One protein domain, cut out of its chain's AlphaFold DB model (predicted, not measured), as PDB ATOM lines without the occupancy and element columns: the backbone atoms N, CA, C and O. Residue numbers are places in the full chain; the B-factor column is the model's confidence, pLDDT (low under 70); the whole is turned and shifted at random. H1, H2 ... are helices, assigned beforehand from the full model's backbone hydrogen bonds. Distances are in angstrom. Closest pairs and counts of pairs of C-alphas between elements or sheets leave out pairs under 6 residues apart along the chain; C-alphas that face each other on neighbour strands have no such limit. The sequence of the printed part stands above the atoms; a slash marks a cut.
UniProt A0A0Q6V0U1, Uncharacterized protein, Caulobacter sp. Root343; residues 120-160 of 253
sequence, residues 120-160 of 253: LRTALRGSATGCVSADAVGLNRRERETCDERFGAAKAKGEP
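What this domain is: This is residues 120 to 160 of the 253 residues of an uncharacterized protein of Caulobacter sp. Root343 (UniProt A0A0Q6V0U1). Three short helices, H1, H2 and H3, follow one another in a small wound cluster, and one longer helix, H4, packs on it through H2, with H1 on the far side from H4. After H4 a tail with no named element, residues 152 to 160, folds back toward the side of the cluster where H2 lies. The printed part has 41 residues with four named helices, H1 to H4 in that order, and no named strand; the class is all helix. The whole is compact, with a radius of gyration of the C-alphas of 9.1 A, and rounded, spanning 21 by 20 by 15 A.

Where its parts are: H1 is residues 120 to 124, beginning at C-alpha 120 at (-25.219, -28.691, 18.578). H2 is residues 128 to 132 and H3 is residues 134 to 137. H4, residues 141 to 151, measures 15.1 A from C-alpha 141 at (-5.401, -28.702, 18.255) to C-alpha 151 at (-11.550, -16.348, 24.390).

How they stand to each other: H1 and H2 are close but not clearly touching; their closest C-alphas, those of Leu 124 and Gly 130, are 4.7 A apart. H1 and H3 only just touch, with 3 pairs of C-alphas within 8 A, the closest being those of Arg 121 and Val 137 at 5.6 A. H2 and H4 touch, with the C-alphas of Cys 131 and Cys 147 closest at 5.6 A. H1 and H4 are apart. In H1, H2 and H4 every O i to N i+4 pair is within hydrogen-bond range; H3 is too short for such a pair, and its one O i to N i+3 pair is not within range.

The domain as a whole: The two C-alphas farthest apart, those of Leu 120 and Ala 153, are 24.0 A from each other. The printed part has no cut, and the three links between helices are tight. The mean pLDDT of the printed part is 75.8, and residues 152 to 160 are under 70.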
ATOM      1  N   LEU A 120     -25.471 -29.509  17.381       70.94
ATOM      2  CA  LEU A 120     -25.219 -28.691  18.578       70.94
ATOM      3  C   LEU A 120     -23.717 -28.637  18.891       70.94
ATOM      4  O   LEU A 120     -23.189 -27.627  19.344       70.94
ATOM      5  N   ARG A 121     -23.007 -29.717  18.556       73.12
ATOM      6  CA  ARG A 121     -21.550 -29.818  18.595       73.12
ATOM      7  C   ARG A 121     -20.857 -28.793  17.692       73.12
ATOM      8  O   ARG A 121     -19.920 -28.132  18.123       73.12
ATOM      9  N   THR A 122     -21.327 -28.631  16.464       76.56
ATOM     10  CA  THR A 122     -20.828 -27.646  15.496       76.56
ATOM     11  C   THR A 122     -21.164 -26.220  15.931       76.56
ATOM     12  O   THR A 122     -20.301 -25.350  15.846       76.56
ATOM     13  N   ALA A 123     -22.355 -25.989  16.489       75.38
ATOM     14  CA  ALA A 123     -22.733 -24.690  17.050       75.38
ATOM     15  C   ALA A 123     -21.871 -24.299  18.268       75.38
ATOM     16  O   ALA A 123     -21.494 -23.137  18.423       75.38
ATOM     17  N   LEU A 124     -21.509 -25.269  19.113       78.31
ATOM     18  CA  LEU A 124     -20.677 -25.045  20.298       78.31
ATOM     19  C   LEU A 124     -19.182 -24.903  19.969       78.31
ATOM     20  O   LEU A 124     -18.460 -24.252  20.714       78.31
ATOM     21  N   ARG A 125     -18.694 -25.440  18.844       82.31
ATOM     22  CA  ARG A 125     -17.263 -25.413  18.472       82.31
ATOM     23  C   ARG A 125     -16.687 -23.995  18.313       82.31
ATOM     24  O   ARG A 125     -15.491 -23.805  18.495       82.31
ATOM     25  N   GLY A 126     -17.523 -23.001  18.005       76.50
ATOM     26  CA  GLY A 126     -17.124 -21.591  17.891       76.50
ATOM     27  C   GLY A 126     -17.506 -20.707  19.082       76.50
ATOM     28  O   GLY A 126     -17.224 -19.508  19.053       76.50
ATOM     29  N   SER A 127     -18.178 -21.253  20.101       76.12
ATOM     30  CA  SER A 127     -18.661 -20.485  21.248       76.12
ATOM     31  C   SER A 127     -17.668 -20.525  22.412       76.12
ATOM     32  O   SER A 127     -16.944 -21.502  22.612       76.12
ATOM     33  N   ALA A 128     -17.697 -19.489  23.257       75.69
ATOM     34  CA  ALA A 128     -16.910 -19.455  24.491       75.69
ATOM     35  C   ALA A 128     -17.168 -20.687  25.383       75.69
ATOM     36  O   ALA A 128     -16.253 -21.177  26.038       75.69
ATOM     37  N   THR A 129     -18.395 -21.220  25.371       76.31
ATOM     38  CA  THR A 129     -18.787 -22.415  26.132       76.31
ATOM     39  C   THR A 129     -18.182 -23.705  25.578       76.31
ATOM     40  O   THR A 129     -17.733 -24.539  26.362       76.31
ATOM     41  N   GLY A 130     -18.092 -23.880  24.255       78.00
ATOM     42  CA  GLY A 130     -17.413 -25.048  23.685       78.00
ATOM     43  C   GLY A 130     -15.894 -24.984  23.823       78.00
ATOM     44  O   GLY A 130     -15.263 -26.021  23.999       78.00
ATOM     45  N   CYS A 131     -15.312 -23.780  23.860       80.75
ATOM     46  CA  CYS A 131     -13.891 -23.583  24.156       80.75
ATOM     47  C   CYS A 131     -13.502 -23.940  25.609       80.75
ATOM     48  O   CYS A 131     -12.323 -24.191  25.876       80.75
ATOM     49  N   VAL A 132     -14.460 -23.944  26.548       80.12
ATOM     50  CA  VAL A 132     -14.265 -24.413  27.935       80.12
ATOM     51  C   VAL A 132     -14.347 -25.941  28.003       80.12
ATOM     52  O   VAL A 132     -13.515 -26.569  28.652       80.12
ATOM     53  N   SER A 133     -15.279 -26.553  27.271       74.31
ATOM     54  CA  SER A 133     -15.475 -28.010  27.234       74.31
ATOM     55  C   SER A 133     -14.832 -28.648  25.994       74.31
ATOM     56  O   SER A 133     -15.507 -29.313  25.200       74.31
ATOM     57  N   ALA A 134     -13.519 -28.447  25.826       75.19
ATOM     58  CA  ALA A 134     -12.793 -28.793  24.599       75.19
ATOM     59  C   ALA A 134     -12.910 -30.277  24.198       75.19
ATOM     60  O   ALA A 134     -13.016 -30.601  23.011       75.19
ATOM     61  N   ASP A 135     -12.935 -31.173  25.184       74.62
ATOM     62  CA  ASP A 135     -13.018 -32.619  24.961       74.62
ATOM     63  C   ASP A 135     -14.454 -33.080  24.673       74.62
ATOM     64  O   ASP A 135     -14.671 -33.920  23.799       74.62
ATOM     65  N   ALA A 136     -15.456 -32.461  25.309       74.50
ATOM     66  CA  ALA A 136     -16.868 -32.764  25.059       74.50
ATOM     67  C   ALA A 136     -17.287 -32.400  23.624       74.50
ATOM     68  O   ALA A 136     -18.026 -33.140  22.971       74.50
ATOM     69  N   VAL A 137     -16.774 -31.280  23.101       81.31
ATOM     70  CA  VAL A 137     -17.039 -30.836  21.722       81.31
ATOM     71  C   VAL A 137     -16.064 -31.476  20.721       81.31
ATOM     72  O   VAL A 137     -16.350 -31.538  19.525       81.31
ATOM     73  N   GLY A 138     -14.967 -32.083  21.184       82.94
ATOM     74  CA  GLY A 138     -13.954 -32.707  20.327       82.94
ATOM     75  C   GLY A 138     -13.253 -31.681  19.437       82.94
ATOM     76  O   GLY A 138     -13.241 -31.832  18.213       82.94
ATOM     77  N   LEU A 139     -12.744 -30.609  20.051       84.06
ATOM     78  CA  LEU A 139     -11.973 -29.578  19.359       84.06
ATOM     79  C   LEU A 139     -10.570 -30.079  19.018       84.06
ATOM     80  O   LEU A 139      -9.850 -30.602  19.878       84.06
ATOM     81  N   ASN A 140     -10.175 -29.867  17.764       87.88
ATOM     82  CA  ASN A 140      -8.847 -30.206  17.266       87.88
ATOM     83  C   ASN A 140      -7.793 -29.192  17.759       87.88
ATOM     84  O   ASN A 140      -8.134 -28.081  18.159       87.88
ATOM     85  N   ARG A 141      -6.497 -29.534  17.707       88.25
ATOM     86  CA  ARG A 141      -5.401 -28.702  18.255       88.25
ATOM     87  C   ARG A 141      -5.418 -27.254  17.741       88.25
ATOM     88  O   ARG A 141      -5.351 -26.330  18.540       88.25
ATOM     89  N   ARG A 142      -5.606 -27.064  16.432       86.25
ATOM     90  CA  ARG A 142      -5.710 -25.730  15.806       86.25
ATOM     91  C   ARG A 142      -6.913 -24.927  16.310       86.25
ATOM     92  O   ARG A 142      -6.848 -23.712  16.461       86.25
ATOM     93  N   GLU A 143      -8.023 -25.606  16.577       85.31
ATOM     94  CA  GLU A 143      -9.242 -24.963  17.071       85.31
ATOM     95  C   GLU A 143      -9.101 -24.577  18.546       85.31
ATOM     96  O   GLU A 143      -9.618 -23.544  18.955       85.31
ATOM     97  N   ARG A 144      -8.346 -25.361  19.330       86.19
ATOM     98  CA  ARG A 144      -7.989 -25.020  20.715       86.19
ATOM     99  C   ARG A 144      -7.156 -23.743  20.767       86.19
ATOM    100  O   ARG A 144      -7.523 -22.831  21.494       86.19
ATOM    101  N   GLU A 145      -6.129 -23.646  19.926       87.12
ATOM    102  CA  GLU A 145      -5.293 -22.443  19.797       87.12
ATOM    103  C   GLU A 145      -6.145 -21.221  19.395       87.12
ATOM    104  O   GLU A 145      -6.075 -20.173  20.028       87.12
ATOM    105  N   THR A 146      -7.068 -21.386  18.440       86.62
ATOM    106  CA  THR A 146      -8.004 -20.319  18.027       86.62
ATOM    107  C   THR A 146      -8.961 -19.907  19.157       86.62
ATOM    108  O   THR A 146      -9.273 -18.728  19.336       86.62
ATOM    109  N   CYS A 147      -9.456 -20.876  19.929       85.75
ATOM    110  CA  CYS A 147     -10.280 -20.642  21.112       85.75
ATOM    111  C   CYS A 147      -9.506 -19.890  22.203       85.75
ATOM    112  O   CYS A 147     -10.075 -19.020  22.862       85.75
ATOM    113  N   ASP A 148      -8.229 -20.215  22.396       84.19
ATOM    114  CA  ASP A 148      -7.356 -19.565  23.372       84.19
ATOM    115  C   ASP A 148      -7.035 -18.124  22.958       84.19
ATOM    116  O   ASP A 148      -7.063 -17.229  23.799       84.19
ATOM    117  N   GLU A 149      -6.849 -17.853  21.667       84.44
ATOM    118  CA  GLU A 149      -6.668 -16.486  21.161       84.44
ATOM    119  C   GLU A 149      -7.946 -15.643  21.270       84.44
ATOM    120  O   GLU A 149      -7.909 -14.490  21.704       84.44
ATOM    121  N   ARG A 150      -9.100 -16.208  20.898       80.44
ATOM    122  CA  ARG A 150     -10.377 -15.473  20.869       80.44
ATOM    123  C   ARG A 150     -11.012 -15.297  22.239       80.44
ATOM    124  O   ARG A 150     -11.661 -14.284  22.488       80.44
ATOM    125  N   PHE A 151     -10.864 -16.292  23.107       78.50
ATOM    126  CA  PHE A 151     -11.550 -16.348  24.390       78.50
ATOM    127  C   PHE A 151     -10.592 -16.506  25.575       78.50
ATOM    128  O   PHE A 151     -11.076 -16.586  26.690       78.50
ATOM    129  N   GLY A 152      -9.265 -16.501  25.426       67.38
ATOM    130  CA  GLY A 152      -8.313 -16.816  26.511       67.38
ATOM    131  C   GLY A 152      -8.500 -16.056  27.833       67.38
ATOM    132  O   GLY A 152      -8.289 -16.628  28.898       67.38
ATOM    133  N   ALA A 153      -8.971 -14.803  27.797       62.19
ATOM    134  CA  ALA A 153      -9.330 -14.034  28.998       62.19
ATOM    135  C   ALA A 153     -10.827 -14.108  29.373       62.19
ATOM    136  O   ALA A 153     -11.184 -13.881  30.529       62.19
ATOM    137  N   ALA A 154     -11.692 -14.420  28.402       57.09
ATOM    138  CA  ALA A 154     -13.152 -14.461  28.517       57.09
ATOM    139  C   ALA A 154     -13.732 -15.887  28.602       57.09
ATOM    140  O   ALA A 154     -14.949 -16.036  28.713       57.09
ATOM    141  N   LYS A 155     -12.891 -16.934  28.567       60.97
ATOM    142  CA  LYS A 155     -13.246 -18.304  28.941       60.97
ATOM    143  C   LYS A 155     -13.803 -18.165  30.337       60.97
ATOM    144  O   LYS A 155     -13.061 -17.799  31.248       60.97
ATOM    145  N   ALA A 156     -15.118 -18.326  30.462       58.00
ATOM    146  CA  ALA A 156     -15.810 -18.155  31.722       58.00
ATOM    147  C   ALA A 156     -15.008 -18.913  32.785       58.00
ATOM    148  O   ALA A 156     -14.857 -20.129  32.694       58.00
ATOM    149  N   LYS A 157     -14.405 -18.170  33.725       53.75
ATOM    150  CA  LYS A 157     -13.560 -18.685  34.816       53.75
ATOM    151  C   LYS A 157     -14.409 -19.395  35.873       53.75
ATOM    152  O   LYS A 157     -14.262 -19.171  37.069       53.75
ATOM    153  N   GLY A 158     -15.349 -20.202  35.421       55.97
ATOM    154  CA  GLY A 158     -16.193 -21.039  36.233       55.97
ATOM    155  C   GLY A 158     -16.200 -22.407  35.593       55.97
ATOM    156  O   GLY A 158     -16.388 -22.541  34.384       55.97
ATOM    157  N   GLU A 159     -16.001 -23.424  36.420       59.75
ATOM    158  CA  GLU A 159     -16.486 -24.758  36.101       59.75
ATOM    159  C   GLU A 159     -17.930 -24.618  35.570       59.75
ATOM    160  O   GLU A 159     -18.688 -23.827  36.136       59.75
ATOM    161  N   PRO A 160     -18.336 -25.305  34.487       64.12
ATOM    162  CA  PRO A 160     -19.629 -25.066  33.830       64.12
ATOM    163  C   PRO A 160     -20.847 -25.162  34.769       64.12
ATOM    164  O   PRO A 160     -21.934 -24.696  34.436       64.12
TER     165      PRO A 160